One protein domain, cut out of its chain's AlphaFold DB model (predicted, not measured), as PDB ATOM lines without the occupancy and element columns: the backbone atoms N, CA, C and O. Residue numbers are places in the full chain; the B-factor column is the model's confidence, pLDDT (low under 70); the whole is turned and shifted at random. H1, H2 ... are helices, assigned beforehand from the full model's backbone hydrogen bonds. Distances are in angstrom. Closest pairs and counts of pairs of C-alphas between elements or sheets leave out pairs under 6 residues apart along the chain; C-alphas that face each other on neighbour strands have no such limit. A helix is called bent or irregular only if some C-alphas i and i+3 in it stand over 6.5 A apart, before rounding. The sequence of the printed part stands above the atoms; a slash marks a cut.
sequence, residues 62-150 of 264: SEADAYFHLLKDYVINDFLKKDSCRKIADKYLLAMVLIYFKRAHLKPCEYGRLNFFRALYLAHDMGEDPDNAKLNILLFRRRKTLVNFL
ATOM      1  N   SER A  62     -30.031  19.257  82.688       90.06
ATOM      2  CA  SER A  62     -28.897  19.047  81.778       90.06
ATOM      3  C   SER A  62     -28.870  20.007  80.580       90.06
ATOM      4  O   SER A  62     -27.798  20.379  80.104       90.06
ATOM      5  N   GLU A  63     -30.036  20.438  80.087       92.00
ATOM      6  CA  GLU A  63     -30.139  21.462  79.042       92.00
ATOM      7  C   GLU A  63     -29.761  22.838  79.604       92.00
ATOM      8  O   GLU A  63     -29.036  23.592  78.954       92.00
ATOM      9  N   ALA A  64     -30.208  23.162  80.819       93.38
ATOM     10  CA  ALA A  64     -29.833  24.401  81.490       93.38
ATOM     11  C   ALA A  64     -28.320  24.452  81.769       93.38
ATOM     12  O   ALA A  64     -27.679  25.457  81.460       93.38
ATOM     13  N   ASP A  65     -27.727  23.361  82.253       94.44
ATOM     14  CA  ASP A  65     -26.294  23.271  82.551       94.44
ATOM     15  C   ASP A  65     -25.431  23.468  81.301       94.44
ATOM     16  O   ASP A  65     -24.494  24.274  81.302       94.44
ATOM     17  N   ALA A  66     -25.781  22.803  80.196       94.69
ATOM     18  CA  ALA A  66     -25.096  22.988  78.918       94.69
ATOM     19  C   ALA A  66     -25.217  24.431  78.405       94.69
ATOM     20  O   ALA A  66     -24.264  24.989  77.854       94.69
ATOM     21  N   TYR A  67     -26.369  25.067  78.622       96.12
ATOM     22  CA  TYR A  67     -26.563  26.471  78.280       96.12
ATOM     23  C   TYR A  67     -25.704  27.403  79.141       96.12
ATOM     24  O   TYR A  67     -25.031  28.283  78.603       96.12
ATOM     25  N   PHE A  68     -25.645  27.193  80.458       95.44
ATOM     26  CA  PHE A  68     -24.773  27.978  81.334       95.44
ATOM     27  C   PHE A  68     -23.294  27.782  81.004       95.44
ATOM     28  O   PHE A  68     -22.524  28.744  81.067       95.44
ATOM     29  N   HIS A  69     -22.893  26.578  80.594       95.44
ATOM     30  CA  HIS A  69     -21.549  26.337  80.083       95.44
ATOM     31  C   HIS A  69     -21.279  27.146  78.804       95.44
ATOM     32  O   HIS A  69     -20.245  27.803  78.698       95.44
ATOM     33  N   LEU A  70     -22.240  27.200  77.874       95.38
ATOM     34  CA  LEU A  70     -22.139  28.028  76.671       95.38
ATOM     35  C   LEU A  70     -22.016  29.527  76.996       95.38
ATOM     36  O   LEU A  70     -21.244  30.228  76.344       95.38
ATOM     37  N   LEU A  71     -22.719  30.033  78.014       95.12
ATOM     38  CA  LEU A  71     -22.597  31.437  78.436       95.12
ATOM     39  C   LEU A  71     -21.205  31.785  78.989       95.12
ATOM     40  O   LEU A  71     -20.805  32.951  78.942       95.12
ATOM     41  N   LYS A  72     -20.458  30.790  79.486       94.06
ATOM     42  CA  LYS A  72     -19.070  30.944  79.948       94.06
ATOM     43  C   LYS A  72     -18.050  30.920  78.802       94.06
ATOM     44  O   LYS A  72     -16.895  31.274  79.041       94.06
ATOM     45  N   ASP A  73     -18.445  30.568  77.572       95.00
ATOM     46  CA  ASP A  73     -17.564  30.631  76.398       95.00
ATOM     47  C   ASP A  73     -16.977  32.039  76.242       95.00
ATOM     48  O   ASP A  73     -17.690  33.036  76.320       95.00
ATOM     49  N   TYR A  74     -15.674  32.129  75.982       93.81
ATOM     50  CA  TYR A  74     -14.946  33.398  75.939       93.81
ATOM     51  C   TYR A  74     -15.555  34.437  74.981       93.81
ATOM     52  O   TYR A  74     -15.499  35.631  75.265       93.81
ATOM     53  N   VAL A  75     -16.156  34.016  73.862       92.38
ATOM     54  CA  VAL A  75     -16.774  34.926  72.884       92.38
ATOM     55  C   VAL A  75     -18.102  35.457  73.401       92.38
ATOM     56  O   VAL A  75     -18.377  36.650  73.277       92.38
ATOM     57  N   ILE A  76     -18.932  34.579  73.959       93.31
ATOM     58  CA  ILE A  76     -20.242  34.959  74.492       93.31
ATOM     59  C   ILE A  76     -20.060  35.772  75.773       93.31
ATOM     60  O   ILE A  76     -20.670  36.822  75.924       93.31
ATOM     61  N   ASN A  77     -19.158  35.363  76.655       94.38
ATOM     62  CA  ASN A  77     -18.851  36.091  77.875       94.38
ATOM     63  C   ASN A  77     -18.309  37.504  77.577       94.38
ATOM     64  O   ASN A  77     -18.758  38.476  78.180       94.38
ATOM     65  N   ASP A  78     -17.409  37.656  76.598       93.31
ATOM     66  CA  ASP A  78     -16.932  38.977  76.154       93.31
ATOM     67  C   ASP A  78     -18.062  39.835  75.550       93.31
ATOM     68  O   ASP A  78     -18.152  41.033  75.819       93.31
ATOM     69  N   PHE A  79     -18.986  39.228  74.796       92.00
ATOM     70  CA  PHE A  79     -20.200  39.909  74.331       92.00
ATOM     71  C   PHE A  79     -21.060  40.427  75.490       92.00
ATOM     72  O   PHE A  79     -21.449  41.595  75.489       92.00
ATOM     73  N   LEU A  80     -21.321  39.581  76.489       92.12
ATOM     74  CA  LEU A  80     -22.143  39.931  77.649       92.12
ATOM     75  C   LEU A  80     -21.492  41.016  78.511       92.12
ATOM     76  O   LEU A  80     -22.189  41.894  79.011       92.12
ATOM     77  N   LYS A  81     -20.161  40.996  78.654       91.00
ATOM     78  CA  LYS A  81     -19.408  42.048  79.358       91.00
ATOM     79  C   LYS A  81     -19.457  43.386  78.620       91.00
ATOM     80  O   LYS A  81     -19.525  44.433  79.261       91.00
ATOM     81  N   LYS A  82     -19.439  43.362  77.283       88.81
ATOM     82  CA  LYS A  82     -19.579  44.566  76.446       88.81
ATOM     83  C   LYS A  82     -20.980  45.171  76.520       88.81
ATOM     84  O   LYS A  82     -21.104  46.388  76.418       88.81
ATOM     85  N   ASP A  83     -22.013  44.360  76.740       87.75
ATOM     86  CA  ASP A  83     -23.372  44.831  77.029       87.75
ATOM     87  C   ASP A  83     -23.573  45.101  78.531       87.75
ATOM     88  O   ASP A  83     -24.436  44.524  79.197       87.75
ATOM     89  N   SER A  84     -22.768  46.015  79.078       85.81
ATOM     90  CA  SER A  84     -22.794  46.382  80.502       85.81
ATOM     91  C   SER A  84     -24.164  46.879  80.977       85.81
ATOM     92  O   SER A  84     -24.516  46.730  82.145       85.81
ATOM     93  N   CYS A  85     -24.963  47.429  80.064       85.75
ATOM     94  CA  CYS A  85     -26.278  47.988  80.354       85.75
ATOM     95  C   CYS A  85     -27.424  47.001  80.125       85.75
ATOM     96  O   CYS A  85     -28.580  47.389  80.302       85.75
ATOM     97  N   ARG A  86     -27.113  45.760  79.717       86.06
ATOM     98  CA  ARG A  86     -28.093  44.705  79.438       86.06
ATOM     99  C   ARG A  86     -29.180  45.162  78.461       86.06
ATOM    100  O   ARG A  86     -30.352  44.871  78.659       86.06
ATOM    101  N   LYS A  87     -28.805  45.927  77.432       83.88
ATOM    102  CA  LYS A  87     -29.749  46.407  76.406       83.88
ATOM    103  C   LYS A  87     -29.966  45.374  75.299       83.88
ATOM    104  O   LYS A  87     -30.962  45.435  74.591       83.88
ATOM    105  N   ILE A  88     -29.014  44.461  75.120       83.31
ATOM    106  CA  ILE A  88     -28.966  43.494  74.019       83.31
ATOM    107  C   ILE A  88     -29.018  42.052  74.560       83.31
ATOM    108  O   ILE A  88     -29.420  41.134  73.857       83.31
ATOM    109  N   ALA A  89     -28.629  41.806  75.802       89.06
ATOM    110  CA  ALA A  89     -28.661  40.484  76.414       89.06
ATOM    111  C   ALA A  89     -28.995  40.596  77.903       89.06
ATOM    112  O   ALA A  89     -28.163  40.333  78.783       89.06
ATOM    113  N   ASP A  90     -30.227  41.024  78.179       90.81
ATOM    114  CA  ASP A  90     -30.786  40.984  79.523       90.81
ATOM    115  C   ASP A  90     -31.146  39.551  79.947       90.81
ATOM    116  O   ASP A  90     -31.048  38.587  79.182       90.81
ATOM    117  N   LYS A  91     -31.549  39.400  81.211       92.56
ATOM    118  CA  LYS A  91     -31.904  38.088  81.762       92.56
ATOM    119  C   LYS A  91     -33.101  37.443  81.050       92.56
ATOM    120  O   LYS A  91     -33.183  36.220  81.027       92.56
ATOM    121  N   TYR A  92     -33.999  38.233  80.458       91.50
ATOM    122  CA  TYR A  92     -35.200  37.730  79.788       91.50
ATOM    123  C   TYR A  92     -34.885  37.246  78.375       91.50
ATOM    124  O   TYR A  92     -35.268  36.142  78.011       91.50
ATOM    125  N   LEU A  93     -34.106  38.006  77.612       90.62
ATOM    126  CA  LEU A  93     -33.605  37.632  76.294       90.62
ATOM    127  C   LEU A  93     -32.720  36.387  76.379       90.62
ATOM    128  O   LEU A  93     -32.859  35.479  75.564       90.62
ATOM    129  N   LEU A  94     -31.857  36.296  77.395       93.69
ATOM    130  CA  LEU A  94     -31.059  35.091  77.633       93.69
ATOM    131  C   LEU A  94     -31.920  33.887  78.032       93.69
ATOM    132  O   LEU A  94     -31.618  32.775  77.603       93.69
ATOM    133  N   ALA A  95     -32.993  34.073  78.800       93.00
ATOM    134  CA  ALA A  95     -33.942  32.993  79.060       93.00
ATOM    135  C   ALA A  95     -34.687  32.579  77.777       93.00
ATOM    136  O   ALA A  95     -34.805  31.392  77.481       93.00
ATOM    137  N   MET A  96     -35.107  33.545  76.955       91.94
ATOM    138  CA  MET A  96     -35.773  33.297  75.671       91.94
ATOM    139  C   MET A  96     -34.902  32.500  74.700       91.94
ATOM    140  O   MET A  96     -35.408  31.627  74.000       91.94
ATOM    141  N   VAL A  97     -33.588  32.733  74.686       93.69
ATOM    142  CA  VAL A  97     -32.640  31.927  73.900       93.69
ATOM    143  C   VAL A  97     -32.703  30.445  74.279       93.69
ATOM    144  O   VAL A  97     -32.764  29.595  73.390       93.69
ATOM    145  N   LEU A  98     -32.735  30.132  75.576       93.69
ATOM    146  CA  LEU A  98     -32.845  28.753  76.061       93.69
ATOM    147  C   LEU A  98     -34.184  28.119  75.654       93.69
ATOM    148  O   LEU A  98     -34.220  26.972  75.207       93.69
ATOM    149  N   ILE A  99     -35.271  28.890  75.711       92.25
ATOM    150  CA  ILE A  99     -36.580  28.451  75.213       92.25
ATOM    151  C   ILE A  99     -36.548  28.197  73.701       92.25
ATOM    152  O   ILE A  99     -37.117  27.209  73.242       92.25
ATOM    153  N   TYR A 100     -35.853  29.014  72.903       92.44
ATOM    154  CA  TYR A 100     -35.707  28.743  71.470       92.44
ATOM    155  C   TYR A 100     -34.902  27.489  71.181       92.44
ATOM    156  O   TYR A 100     -35.261  26.759  70.261       92.44
ATOM    157  N   PHE A 101     -33.863  27.202  71.961       92.81
ATOM    158  CA  PHE A 101     -33.143  25.938  71.829       92.81
ATOM    159  C   PHE A 101     -34.053  24.746  72.100       92.81
ATOM    160  O   PHE A 101     -34.076  23.806  71.304       92.81
ATOM    161  N   LYS A 102     -34.878  24.839  73.147       90.00
ATOM    162  CA  LYS A 102     -35.861  23.806  73.471       90.00
ATOM    163  C   LYS A 102     -36.899  23.623  72.365       90.00
ATOM    164  O   LYS A 102     -37.147  22.501  71.931       90.00
ATOM    165  N   ARG A 103     -37.473  24.726  71.878       89.56
ATOM    166  CA  ARG A 103     -38.513  24.734  70.832       89.56
ATOM    167  C   ARG A 103     -37.999  24.300  69.464       89.56
ATOM    168  O   ARG A 103     -38.765  23.760  68.680       89.56
ATOM    169  N   ALA A 104     -36.726  24.539  69.171       89.50
ATOM    170  CA  ALA A 104     -36.074  24.028  67.971       89.50
ATOM    171  C   ALA A 104     -35.502  22.611  68.171       89.50
ATOM    172  O   ALA A 104     -34.826  22.102  67.281       89.50
ATOM    173  N   HIS A 105     -35.789  21.975  69.315       89.69
ATOM    174  CA  HIS A 105     -35.381  20.614  69.661       89.69
ATOM    175  C   HIS A 105     -33.869  20.370  69.533       89.69
ATOM    176  O   HIS A 105     -33.448  19.263  69.190       89.69
ATOM    177  N   LEU A 106     -33.049  21.390  69.818       89.44
ATOM    178  CA  LEU A 106     -31.595  21.240  69.818       89.44
ATOM    179  C   LEU A 106     -31.161  20.372  70.995       89.44
ATOM    180  O   LEU A 106     -31.592  20.573  72.132       89.44
ATOM    181  N   LYS A 107     -30.238  19.452  70.733       91.06
ATOM    182  CA  LYS A 107     -29.563  18.693  71.784       91.06
ATOM    183  C   LYS A 107     -28.537  19.588  72.494       91.06
ATOM    184  O   LYS A 107     -27.958  20.467  71.856       91.06
ATOM    185  N   PRO A 108     -28.202  19.319  73.769       89.88
ATOM    186  CA  PRO A 108     -27.150  20.042  74.491       89.88
ATOM    187  C   PRO A 108     -25.799  20.104  73.756       89.88
ATOM    188  O   PRO A 108     -25.104  21.111  73.828       89.88
ATOM    189  N   CYS A 109     -25.441  19.068  72.983       88.56
ATOM    190  CA  CYS A 109     -24.223  19.060  72.159       88.56
ATOM    191  C   CYS A 109     -24.265  20.060  70.984       88.56
ATOM    192  O   CYS A 109     -23.224  20.440  70.452       88.56
ATOM    193  N   GLU A 110     -25.453  20.516  70.583       90.12
ATOM    194  CA  GLU A 110     -25.677  21.462  69.483       90.12
ATOM    195  C   GLU A 110     -25.776  22.917  69.969       90.12
ATOM    196  O   GLU A 110     -25.998  23.845  69.175       90.12
ATOM    197  N   TYR A 111     -25.597  23.141  71.275       93.19
ATOM    198  CA  TYR A 111     -25.569  24.463  71.890       93.19
ATOM    199  C   TYR A 111     -24.252  25.149  71.525       93.19
ATOM    200  O   TYR A 111     -23.271  25.159  72.259       93.19
ATOM    201  N   GLY A 112     -24.225  25.703  70.318       91.12
ATOM    202  CA  GLY A 112     -23.075  26.390  69.756       91.12
ATOM    203  C   GLY A 112     -23.240  27.904  69.750       91.12
ATOM    204  O   GLY A 112     -24.345  28.446  69.708       91.12
ATOM    205  N   ARG A 113     -22.108  28.607  69.658       94.62
ATOM    206  CA  ARG A 113     -22.046  30.075  69.539       94.62
ATOM    207  C   ARG A 113     -22.924  30.624  68.412       94.62
ATOM    208  O   ARG A 113     -23.608  31.626  68.582       94.62
ATOM    209  N   LEU A 114     -22.926  29.958  67.255       90.56
ATOM    210  CA  LEU A 114     -23.736  30.369  66.102       90.56
ATOM    211  C   LEU A 114     -25.237  30.265  66.382       90.56
ATOM    212  O   LEU A 114     -25.982  31.177  66.027       90.56
ATOM    213  N   ASN A 115     -25.667  29.183  67.031       92.06
ATOM    214  CA  ASN A 115     -27.065  28.977  67.395       92.06
ATOM    215  C   ASN A 115     -27.490  29.975  68.475       92.06
ATOM    216  O   ASN A 115     -28.562  30.559  68.356       92.06
ATOM    217  N   PHE A 116     -26.610  30.280  69.434       94.94
ATOM    218  CA  PHE A 116     -26.837  31.319  70.441       94.94
ATOM    219  C   PHE A 116     -27.116  32.685  69.817       94.94
ATOM    220  O   PHE A 116     -28.161  33.272  70.078       94.94
ATOM    221  N   PHE A 117     -26.242  33.181  68.934       92.12
ATOM    222  CA  PHE A 117     -26.460  34.495  68.315       92.12
ATOM    223  C   PHE A 117     -27.686  34.529  67.393       92.12
ATOM    224  O   PHE A 117     -28.322  35.574  67.275       92.12
ATOM    225  N   ARG A 118     -28.040  33.404  66.752       89.81
ATOM    226  CA  ARG A 118     -29.278  33.288  65.960       89.81
ATOM    227  C   ARG A 118     -30.520  33.351  66.847       89.81
ATOM    228  O   ARG A 118     -31.415  34.137  66.565       89.81
ATOM    229  N   ALA A 119     -30.558  32.570  67.921       92.12
ATOM    230  CA  ALA A 119     -31.669  32.569  68.867       92.12
ATOM    231  C   ALA A 119     -31.802  33.919  69.585       92.12
ATOM    232  O   ALA A 119     -32.912  34.410  69.760       92.12
ATOM    233  N   LEU A 120     -30.683  34.562  69.929       91.19
ATOM    234  CA  LEU A 120     -30.695  35.886  70.551       91.19
ATOM    235  C   LEU A 120     -31.238  36.938  69.582       91.19
ATOM    236  O   LEU A 120     -32.032  37.783  69.976       91.19
ATOM    237  N   TYR A 121     -30.866  36.861  68.303       87.12
ATOM    238  CA  TYR A 121     -31.440  37.718  67.267       87.12
ATOM    239  C   TYR A 121     -32.962  37.538  67.149       87.12
ATOM    240  O   TYR A 121     -33.681  38.531  67.098       87.12
ATOM    241  N   LEU A 122     -33.451  36.293  67.159       87.00
ATOM    242  CA  LEU A 122     -34.890  36.003  67.129       87.00
ATOM    243  C   LEU A 122     -35.613  36.523  68.379       87.00
ATOM    244  O   LEU A 122     -36.700  37.080  68.262       87.00
ATOM    245  N   ALA A 123     -34.995  36.408  69.559       88.50
ATOM    246  CA  ALA A 123     -35.549  36.936  70.808       88.50
ATOM    247  C   ALA A 123     -35.774  38.452  70.748       88.50
ATOM    248  O   ALA A 123     -36.790  38.941  71.231       88.50
ATOM    249  N   HIS A 124     -34.861  39.181  70.101       82.69
ATOM    250  CA  HIS A 124     -35.011  40.618  69.848       82.69
ATOM    251  C   HIS A 124     -36.069  40.962  68.810       82.69
ATOM    252  O   HIS A 124     -36.574  42.079  68.811       82.69
ATOM    253  N   ASP A 125     -36.368  40.058  67.882       74.25
ATOM    254  CA  ASP A 125     -37.354  40.313  66.833       74.25
ATOM    255  C   ASP A 125     -38.791  40.165  67.341       74.25
ATOM    256  O   ASP A 125     -39.680  40.878  66.889       74.25
ATOM    257  N   MET A 126     -38.993  39.290  68.328       70.50
ATOM    258  CA  MET A 126     -40.290  39.069  68.975       70.50
ATOM    259  C   MET A 126     -40.651  40.146  70.012       70.50
ATOM    260  O   MET A 126     -41.803  40.208  70.437       70.50
ATOM    261  N   GLY A 127     -39.694  40.983  70.428       59.81
ATOM    262  CA  GLY A 127     -39.950  42.169  71.246       59.81
ATOM    263  C   GLY A 127     -40.232  43.373  70.353       59.81
ATOM    264  O   GLY A 127     -39.334  43.856  69.667       59.81
ATOM    265  N   GLU A 128     -41.475  43.853  70.342       52.69
ATOM    266  CA  GLU A 128     -41.857  45.107  69.686       52.69
ATOM    267  C   GLU A 128     -41.157  46.308  70.348       52.69
ATOM    268  O   GLU A 128     -41.730  46.969  71.203       52.69
ATOM    269  N   ASP A 129     -39.925  46.614  69.942       53.72
ATOM    270  CA  ASP A 129     -39.373  47.968  70.009       53.72
ATOM    271  C   ASP A 129     -38.422  48.197  68.817       53.72
ATOM    272  O   ASP A 129     -37.431  47.469  68.644       53.72
ATOM    273  N   PRO A 130     -38.710  49.176  67.938       53.69
ATOM    274  CA  PRO A 130     -37.807  49.535  66.865       53.69
ATOM    275  C   PRO A 130     -36.636  50.342  67.440       53.69
ATOM    276  O   PRO A 130     -36.819  51.399  68.035       53.69
ATOM    277  N   ASP A 131     -35.431  49.814  67.214       56.81
ATOM    278  CA  ASP A 131     -34.176  50.532  66.946       56.81
ATOM    279  C   ASP A 131     -32.989  50.190  67.881       56.81
ATOM    280  O   ASP A 131     -33.011  50.317  69.101       56.81
ATOM    281  N   ASN A 132     -31.884  49.790  67.231       52.06
ATOM    282  CA  ASN A 132     -30.491  49.649  67.705       52.06
ATOM    283  C   ASN A 132     -29.985  48.320  68.312       52.06
ATOM    284  O   ASN A 132     -28.773  48.085  68.260       52.06
ATOM    285  N   ALA A 133     -30.817  47.399  68.809       53.53
ATOM    286  CA  ALA A 133     -30.303  46.124  69.354       53.53
ATOM    287  C   ALA A 133     -29.966  45.077  68.264       53.53
ATOM    288  O   ALA A 133     -28.930  44.404  68.325       53.53
ATOM    289  N   LYS A 134     -30.782  45.014  67.202       55.31
ATOM    290  CA  LYS A 134     -30.667  44.035  66.099       55.31
ATOM    291  C   LYS A 134     -29.339  44.148  65.328       55.31
ATOM    292  O   LYS A 134     -28.704  43.137  65.021       55.31
ATOM    293  N   LEU A 135     -28.863  45.376  65.079       54.41
ATOM    294  CA  LEU A 135     -27.597  45.635  64.374       54.41
ATOM    295  C   LEU A 135     -26.367  45.234  65.194       54.41
ATOM    296  O   LEU A 135     -25.392  44.749  64.625       54.41
ATOM    297  N   ASN A 136     -26.404  45.376  66.521       55.56
ATOM    298  CA  ASN A 136     -25.277  45.010  67.378       55.56
ATOM    299  C   ASN A 136     -25.062  43.494  67.455       55.56
ATOM    300  O   ASN A 136     -23.914  43.051  67.514       55.56
ATOM    301  N   ILE A 137     -26.130  42.695  67.379       59.34
ATOM    302  CA  ILE A 137     -26.038  41.227  67.312       59.34
ATOM    303  C   ILE A 137     -25.451  40.790  65.968       59.34
ATOM    304  O   ILE A 137     -24.534  39.966  65.929       59.34
ATOM    305  N   LEU A 138     -25.910  41.387  64.861       57.97
ATOM    306  CA  LEU A 138     -25.342  41.135  63.532       57.97
ATOM    307  C   LEU A 138     -23.876  41.580  63.443       57.97
ATOM    308  O   LEU A 138     -23.047  40.851  62.896       57.97
ATOM    309  N   LEU A 139     -23.536  42.735  64.020       56.34
ATOM    310  CA  LEU A 139     -22.175  43.262  64.068       56.34
ATOM    311  C   LEU A 139     -21.277  42.394  64.951       56.34
ATOM    312  O   LEU A 139     -20.168  42.083  64.539       56.34
ATOM    313  N   PHE A 140     -21.734  41.934  66.117       55.88
ATOM    314  CA  PHE A 140     -20.949  41.034  66.964       55.88
ATOM    315  C   PHE A 140     -20.734  39.664  66.306       55.88
ATOM    316  O   PHE A 140     -19.599  39.183  66.267       55.88
ATOM    317  N   ARG A 141     -21.771  39.093  65.673       56.22
ATOM    318  CA  ARG A 141     -21.646  37.891  64.830       56.22
ATOM    319  C   ARG A 141     -20.623  38.094  63.707       56.22
ATOM    320  O   ARG A 141     -19.843  37.188  63.426       56.22
ATOM    321  N   ARG A 142     -20.611  39.272  63.073       51.91
ATOM    322  CA  ARG A 142     -19.679  39.611  61.986       51.91
ATOM    323  C   ARG A 142     -18.309  40.099  62.451       51.91
ATOM    324  O   ARG A 142     -17.403  40.092  61.630       51.91
ATOM    325  N   ARG A 143     -18.085  40.471  63.716       49.81
ATOM    326  CA  ARG A 143     -16.830  41.114  64.165       49.81
ATOM    327  C   ARG A 143     -15.582  40.242  63.991       49.81
ATOM    328  O   ARG A 143     -14.520  40.805  63.769       49.81
ATOM    329  N   LYS A 144     -15.691  38.906  63.998       50.41
ATOM    330  CA  LYS A 144     -14.556  38.011  63.670       50.41
ATOM    331  C   LYS A 144     -14.362  37.753  62.172       50.41
ATOM    332  O   LYS A 144     -13.296  37.306  61.774       50.41
ATOM    333  N   THR A 145     -15.353  38.063  61.340       46.81
ATOM    334  CA  THR A 145     -15.222  38.030  59.875       46.81
ATOM    335  C   THR A 145     -14.818  39.399  59.334       46.81
ATOM    336  O   THR A 145     -14.097  39.464  58.354       46.81
ATOM    337  N   LEU A 146     -15.222  40.493  59.986       46.12
ATOM    338  CA  LEU A 146     -14.987  41.859  59.522       46.12
ATOM    339  C   LEU A 146     -13.512  42.262  59.631       46.12
ATOM    340  O   LEU A 146     -13.025  42.933  58.738       46.12
ATOM    341  N   VAL A 147     -12.775  41.800  60.649       49.19
ATOM    342  CA  VAL A 147     -11.310  41.990  60.694       49.19
ATOM    343  C   VAL A 147     -10.593  41.295  59.530       49.19
ATOM    344  O   VAL A 147      -9.656  41.863  58.987       49.19
ATOM    345  N   ASN A 148     -11.096  40.143  59.068       43.75
ATOM    346  CA  ASN A 148     -10.575  39.461  57.875       43.75
ATOM    347  C   ASN A 148     -11.089  40.105  56.570       43.75
ATOM    348  O   ASN A 148     -10.400  40.096  55.558       43.75
ATOM    349  N   PHE A 149     -12.290  40.691  56.585       41.69
ATOM    350  CA  PHE A 149     -12.912  41.326  55.417       41.69
ATOM    351  C   PHE A 149     -12.373  42.742  55.160       41.69
ATOM    352  O   PHE A 149     -12.269  43.166  54.016       41.69
ATOM    353  N   LEU A 150     -11.970  43.464  56.211       45.78
ATOM    354  CA  LEU A 150     -11.314  44.771  56.104       45.78
ATOM    355  C   LEU A 150      -9.855  44.660  55.627       45.78
ATOM    356  O   LEU A 150      -9.319  45.640  55.125       45.78
TER     357      LEU A 150
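What this domain is: This is residues 62 to 150 of the 264 residues of an uncharacterized protein of Xenopus tropicalis (UniProt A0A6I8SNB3). H4 is the middle of a small helical body, with H3 crossing it, H5 folding back beside it, and H1 and H2 making a corner near its first residue. Residues 145 to 150 stick out. The printed part has 89 residues with five named helices, H1 to H5 in order: all helix, compact, radius of gyration of the C-alphas 12.9 A, spans 39 by 32 by 22 A.

How they stand to each other: H1, residues 62 to 71, is close to but not clearly touching H2, residues 74 to 82; their closest C-alphas, Leu 71 and Asn 77, are 6.0 A apart. H3, residues 91 to 103, touches H4, residues 113 to 125, closest at the C-alphas of Val 97 and Ala 119, 5.2 A. H4 and H5, residues 133 to 149, touch as a hairpin, closest at the C-alphas of Tyr 121 and Ile 137, 6.4 A. Every O i to N i+4 pair is within hydrogen-bond range in H1, H2 and H4, 8 of 9 in H3, 9 of 13 in H5.

Where its parts are: H1 begins at C-alpha 62 (-28.897, 19.047, 81.778); H5, 22.8 A long, ends at C-alpha 149 (-12.912, 41.326, 55.417). H5 is irregular: C-alphas 141 and 144 are 7.2 A apart.

The domain as a whole: The printed part has no cut. Residues 127 to 150 have pLDDT under 70.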